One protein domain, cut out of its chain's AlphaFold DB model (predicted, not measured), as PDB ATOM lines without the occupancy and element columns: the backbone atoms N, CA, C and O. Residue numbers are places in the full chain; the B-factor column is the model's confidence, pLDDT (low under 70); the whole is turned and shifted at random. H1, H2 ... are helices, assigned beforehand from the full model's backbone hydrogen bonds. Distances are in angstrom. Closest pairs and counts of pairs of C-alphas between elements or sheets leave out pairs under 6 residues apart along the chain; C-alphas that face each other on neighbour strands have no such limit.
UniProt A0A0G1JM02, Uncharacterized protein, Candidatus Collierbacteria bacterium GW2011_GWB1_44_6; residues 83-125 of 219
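This is residues 83 to 125 of the 219 residues of an uncharacterized protein of Candidatus Collierbacteria bacterium GW2011_GWB1_44_6 (UniProt A0A0G1JM02). What does the model look like? It is an open bracket of three helices: the long helix H2 is the crossbar, H3 turns off at about a right angle at one end of it, and H1 stands beyond the other end across the loop of residues 95 to 99. The helices make no core, for no two of them clearly touch. What is it made of? The printed part has 43 residues with three named helices, in the order H1, H2, H3 along the chain, and no named strand; its class is all helix. How large and how dense is it? The whole is extended, with a radius of gyration of the C-alphas of 14.7 A, and elongated, with spans of 40 by 21 by 13 A.

What is near the longest helix? The longest is H2, residues 100 to 116, and H3, residues 118 to 123, is close to it but not clearly touching, with 1 pair of C-alphas within 8 A. The closest C-alphas of the two are those of Arg 114 and Tyr 121, 6.2 A apart. Their lines stand about perpendicular, at 85 degrees. Where does the remaining helix stand? H1, residues 83 to 94, is apart from H2, and it is apart from H3 too. What do the backbone atoms show? In H1, H2 and H3 every O i to N i+4 pair is within hydrogen-bond range.

Where does the longest helix lie? H2 begins at Ser 100, with its C-alpha at (220.494, 196.025, 167.185), and ends at Glu 116, 24.2 A away from C-alpha to C-alpha. Where is the first helix? H1 begins at Gly 83, with its C-alpha at (214.337, 213.935, 152.031), and measures 16.1 A from first to last C-alpha, ending at Tyr 94. Where does the last helix end? H3 runs from Pro 118 to Gln 123, whose C-alpha is at (204.398, 180.841, 148.243), and is 8.8 A long from first to last C-alpha.

How far does it reach? The two C-alphas farthest apart are those of Ser 85 and Asp 119, at 40.2 A. What stands free? Residues 107 to 112, which belong to H2, stand free, and so do residues 115 to 120, of which 118 to 120 belong to H3. How are the helices joined? A tight link of 5 residues joins H1 to H2, and a tight link of 1 residue joins H2 to H3; the printed part has no cut. How confident is the model? The mean pLDDT of the printed part is 91.1, and no printed residue is under 70.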
ATOM      1  N   GLY A  83     213.978 215.321 151.732       88.56
ATOM      2  CA  GLY A  83     214.337 213.935 152.031       88.56
ATOM      3  C   GLY A  83     215.236 213.818 153.260       88.56
ATOM      4  O   GLY A  83     214.982 212.985 154.131       88.56
ATOM      5  N   GLU A  84     216.225 214.706 153.376       91.12
ATOM      6  CA  GLU A  84     217.124 214.764 154.530       91.12
ATOM      7  C   GLU A  84     216.370 215.134 155.813       91.12
ATOM      8  O   GLU A  84     216.438 214.402 156.801       91.12
ATOM      9  N   SER A  85     215.569 216.206 155.794       90.75
ATOM     10  CA  SER A  85     214.774 216.620 156.959       90.75
ATOM     11  C   SER A  85     213.798 215.529 157.409       90.75
ATOM     12  O   SER A  85     213.647 215.281 158.607       90.75
ATOM     13  N   GLY A  86     213.169 214.828 156.459       89.94
ATOM     14  CA  GLY A  86     212.299 213.688 156.742       89.94
ATOM     15  C   GLY A  86     213.053 212.508 157.359       89.94
ATOM     16  O   GLY A  86     212.580 211.909 158.328       89.94
ATOM     17  N   ALA A  87     214.246 212.196 156.847       90.75
ATOM     18  CA  ALA A  87     215.106 211.157 157.402       90.75
ATOM     19  C   ALA A  87     215.559 211.499 158.828       90.75
ATOM     20  O   ALA A  87     215.451 210.648 159.713       90.75
ATOM     21  N   LEU A  88     215.977 212.742 159.080       93.19
ATOM     22  CA  LEU A  88     216.376 213.227 160.405       93.19
ATOM     23  C   LEU A  88     215.214 213.189 161.404       93.19
ATOM     24  O   LEU A  88     215.373 212.686 162.517       93.19
ATOM     25  N   ALA A  89     214.019 213.639 161.008       93.44
ATOM     26  CA  ALA A  89     212.823 213.555 161.847       93.44
ATOM     27  C   ALA A  89     212.482 212.098 162.197       93.44
ATOM     28  O   ALA A  89     212.211 211.771 163.354       93.44
ATOM     29  N   ARG A  90     212.569 211.191 161.216       91.12
ATOM     30  CA  ARG A  90     212.390 209.752 161.435       91.12
ATOM     31  C   ARG A  90     213.450 209.191 162.385       91.12
ATOM     32  O   ARG A  90     213.098 208.426 163.277       91.12
ATOM     33  N   MET A  91     214.719 209.564 162.220       90.88
ATOM     34  CA  MET A  91     215.804 209.142 163.111       90.88
ATOM     35  C   MET A  91     215.603 209.655 164.539       90.88
ATOM     36  O   MET A  91     215.879 208.924 165.483       90.88
ATOM     37  N   LYS A  92     215.061 210.863 164.717       91.75
ATOM     38  CA  LYS A  92     214.730 211.407 166.041       91.75
ATOM     39  C   LYS A  92     213.625 210.611 166.742       91.75
ATOM     40  O   LYS A  92     213.708 210.397 167.944       91.75
ATOM     41  N   ILE A  93     212.606 210.168 166.001       89.12
ATOM     42  CA  ILE A  93     211.467 209.413 166.554       89.12
ATOM     43  C   ILE A  93     211.829 207.941 166.796       89.12
ATOM     44  O   ILE A  93     211.489 207.380 167.834       89.12
ATOM     45  N   TYR A  94     212.488 207.297 165.829       82.88
ATOM     46  CA  TYR A  94     212.668 205.838 165.804       82.88
ATOM     47  C   TYR A  94     214.111 205.379 166.042       82.88
ATOM     48  O   TYR A  94     214.370 204.176 166.126       82.88
ATOM     49  N   GLY A  95     215.054 206.313 166.133       85.88
ATOM     50  CA  GLY A  95     216.481 206.025 166.150       85.88
ATOM     51  C   GLY A  95     217.057 205.729 164.758       85.88
ATOM     52  O   GLY A  95     216.346 205.737 163.744       85.88
ATOM     53  N   PRO A  96     218.371 205.459 164.688       86.75
ATOM     54  CA  PRO A  96     219.043 205.138 163.439       86.75
ATOM     55  C   PRO A  96     218.483 203.843 162.824       86.75
ATOM     56  O   PRO A  96     218.180 202.882 163.548       86.75
ATOM     57  N   PRO A  97     218.349 203.777 161.486       82.94
ATOM     58  CA  PRO A  97     217.933 202.555 160.816       82.94
ATOM     59  C   PRO A  97     218.924 201.424 161.111       82.94
ATOM     60  O   PRO A  97     220.137 201.596 161.045       82.94
ATOM     61  N   GLY A  98     218.395 200.241 161.424       84.31
ATOM     62  CA  GLY A  98     219.213 199.044 161.600       84.31
ATOM     63  C   GLY A  98     219.946 198.932 162.938       84.31
ATOM     64  O   GLY A  98     220.887 198.141 163.006       84.31
ATOM     65  N   ASN A  99     219.518 199.644 163.988       86.00
ATOM     66  CA  ASN A  99     220.006 199.387 165.345       86.00
ATOM     67  C   ASN A  99     219.742 197.925 165.783       86.00
ATOM     68  O   ASN A  99     218.854 197.242 165.259       86.00
ATOM     69  N   SER A 100     220.540 197.425 166.730       88.06
ATOM     70  CA  SER A 100     220.494 196.025 167.185       88.06
ATOM     71  C   SER A 100     219.099 195.614 167.664       88.06
ATOM     72  O   SER A 100     218.594 194.554 167.288       88.06
ATOM     73  N   TRP A 101     218.436 196.489 168.422       87.19
ATOM     74  CA  TRP A 101     217.075 196.281 168.910       87.19
ATOM     75  C   TRP A 101     216.048 196.177 167.776       87.19
ATOM     76  O   TRP A 101     215.239 195.253 167.762       87.19
ATOM     77  N   GLY A 102     216.098 197.073 166.792       87.31
ATOM     78  CA  GLY A 102     215.190 197.103 165.648       87.31
ATOM     79  C   GLY A 102     215.385 195.904 164.728       87.31
ATOM     80  O   GLY A 102     214.400 195.302 164.298       87.31
ATOM     81  N   ARG A 103     216.637 195.482 164.498       88.81
ATOM     82  CA  ARG A 103     216.942 194.229 163.786       88.81
ATOM     83  C   ARG A 103     216.397 193.020 164.538       88.81
ATOM     84  O   ARG A 103     215.738 192.180 163.930       88.81
ATOM     85  N   ARG A 104     216.609 192.957 165.856       91.06
ATOM     86  CA  ARG A 104     216.079 191.885 166.710       91.06
ATOM     87  C   ARG A 104     214.554 191.842 166.656       91.06
ATOM     88  O   ARG A 104     213.992 190.783 166.402       91.06
ATOM     89  N   LYS A 105     213.885 192.984 166.833       90.44
ATOM     90  CA  LYS A 105     212.423 193.099 166.759       90.44
ATOM     91  C   LYS A 105     211.900 192.672 165.388       90.44
ATOM     92  O   LYS A 105     210.978 191.868 165.326       90.44
ATOM     93  N   GLY A 106     212.507 193.155 164.303       91.81
ATOM     94  CA  GLY A 106     212.146 192.766 162.938       91.81
ATOM     95  C   GLY A 106     212.322 191.267 162.687       91.81
ATOM     96  O   GLY A 106     211.441 190.639 162.107       91.81
ATOM     97  N   GLY A 107     213.412 190.681 163.188       93.31
ATOM     98  CA  GLY A 107     213.659 189.241 163.137       93.31
ATOM     99  C   GLY A 107     212.598 188.441 163.890       93.31
ATOM    100  O   GLY A 107     212.013 187.529 163.315       93.31
ATOM    101  N   ILE A 108     212.295 188.816 165.136       94.19
ATOM    102  CA  ILE A 108     211.275 188.151 165.962       94.19
ATOM    103  C   ILE A 108     209.901 188.227 165.294       94.19
ATOM    104  O   ILE A 108     209.261 187.198 165.106       94.19
ATOM    105  N   VAL A 109     209.472 189.423 164.877       95.12
ATOM    106  CA  VAL A 109     208.170 189.621 164.221       95.12
ATOM    107  C   VAL A 109     208.096 188.840 162.909       95.12
ATOM    108  O   VAL A 109     207.074 188.226 162.619       95.12
ATOM    109  N   SER A 110     209.172 188.824 162.121       93.81
ATOM    110  CA  SER A 110     209.241 188.039 160.883       93.81
ATOM    111  C   SER A 110     209.100 186.540 161.158       93.81
ATOM    112  O   SER A 110     208.300 185.871 160.509       93.81
ATOM    113  N   GLN A 111     209.816 186.017 162.159       92.44
ATOM    114  CA  GLN A 111     209.715 184.609 162.550       92.44
ATOM    115  C   GLN A 111     208.321 184.258 163.079       92.44
ATOM    116  O   GLN A 111     207.779 183.219 162.716       92.44
ATOM    117  N   GLN A 112     207.718 185.129 163.889       94.31
ATOM    118  CA  GLN A 112     206.356 184.947 164.384       94.31
ATOM    119  C   GLN A 112     205.349 184.892 163.230       94.31
ATOM    120  O   GLN A 112     204.602 183.925 163.121       94.31
ATOM    121  N   LYS A 113     205.394 185.853 162.301       94.94
ATOM    122  CA  LYS A 113     204.501 185.867 161.134       94.94
ATOM    123  C   LYS A 113     204.661 184.636 160.244       94.94
ATOM    124  O   LYS A 113     203.673 184.145 159.711       94.94
ATOM    125  N   ARG A 114     205.882 184.109 160.092       93.81
ATOM    126  CA  ARG A 114     206.124 182.857 159.347       93.81
ATOM    127  C   ARG A 114     205.490 181.637 160.012       93.81
ATOM    128  O   ARG A 114     205.104 180.719 159.300       93.81
ATOM    129  N   LYS A 115     205.386 181.629 161.345       88.81
ATOM    130  CA  LYS A 115     204.675 180.587 162.100       88.81
ATOM    131  C   LYS A 115     203.158 180.751 162.015       88.81
ATOM    132  O   LYS A 115     202.463 179.753 161.904       88.81
ATOM    133  N   GLU A 116     202.662 181.986 162.059       94.50
ATOM    134  CA  GLU A 116     201.225 182.289 161.975       94.50
ATOM    135  C   GLU A 116     200.652 182.051 160.568       94.50
ATOM    136  O   GLU A 116     199.531 181.572 160.436       94.50
ATOM    137  N   TYR A 117     201.421 182.356 159.515       95.19
ATOM    138  CA  TYR A 117     200.965 182.302 158.119       95.19
ATOM    139  C   TYR A 117     201.906 181.479 157.223       95.19
ATOM    140  O   TYR A 117     202.463 182.008 156.253       95.19
ATOM    141  N   PRO A 118     202.124 180.186 157.511       92.75
ATOM    142  CA  PRO A 118     203.135 179.398 156.819       92.75
ATOM    143  C   PRO A 118     202.870 179.280 155.310       92.75
ATOM    144  O   PRO A 118     203.791 179.412 154.506       92.75
ATOM    145  N   ASP A 119     201.622 179.114 154.881       94.06
ATOM    146  CA  ASP A 119     201.322 178.920 153.457       94.06
ATOM    147  C   ASP A 119     201.633 180.159 152.615       94.06
ATOM    148  O   ASP A 119     202.257 180.046 151.557       94.06
ATOM    149  N   TYR A 120     201.307 181.347 153.129       95.81
ATOM    150  CA  TYR A 120     201.643 182.623 152.493       95.81
ATOM    151  C   TYR A 120     203.156 182.765 152.287       95.81
ATOM    152  O   TYR A 120     203.630 183.046 151.187       95.81
ATOM    153  N   TYR A 121     203.947 182.516 153.332       94.88
ATOM    154  CA  TYR A 121     205.398 182.663 153.242       94.88
ATOM    155  C   TYR A 121     206.053 181.570 152.387       94.88
ATOM    156  O   TYR A 121     207.068 181.838 151.740       94.88
ATOM    157  N   ARG A 122     205.465 180.370 152.318       92.44
ATOM    158  CA  ARG A 122     205.933 179.302 151.428       92.44
ATOM    159  C   ARG A 122     205.761 179.691 149.957       92.44
ATOM    160  O   ARG A 122     206.678 179.469 149.174       92.44
ATOM    161  N   GLN A 123     204.640 180.323 149.600       95.19
ATOM    162  CA  GLN A 123     204.398 180.841 148.243       95.19
ATOM    163  C   GLN A 123     205.392 181.941 147.846       95.19
ATOM    164  O   GLN A 123     205.786 182.027 146.688       95.19
ATOM    165  N   LEU A 124     205.864 182.731 148.813       94.94
ATOM    166  CA  LEU A 124     206.922 183.726 148.609       94.94
ATOM    167  C   LEU A 124     208.339 183.126 148.520       94.94
ATOM    168  O   LEU A 124     209.314 183.873 148.465       94.94
ATOM    169  N   GLY A 125     208.483 181.799 148.567       93.31
ATOM    170  CA  GLY A 125     209.780 181.121 148.526       93.31
ATOM    171  C   GLY A 125     210.561 181.174 149.843       93.31
ATOM    172  O   GLY A 125     211.754 180.872 149.861       93.31
TER     173      GLY A 125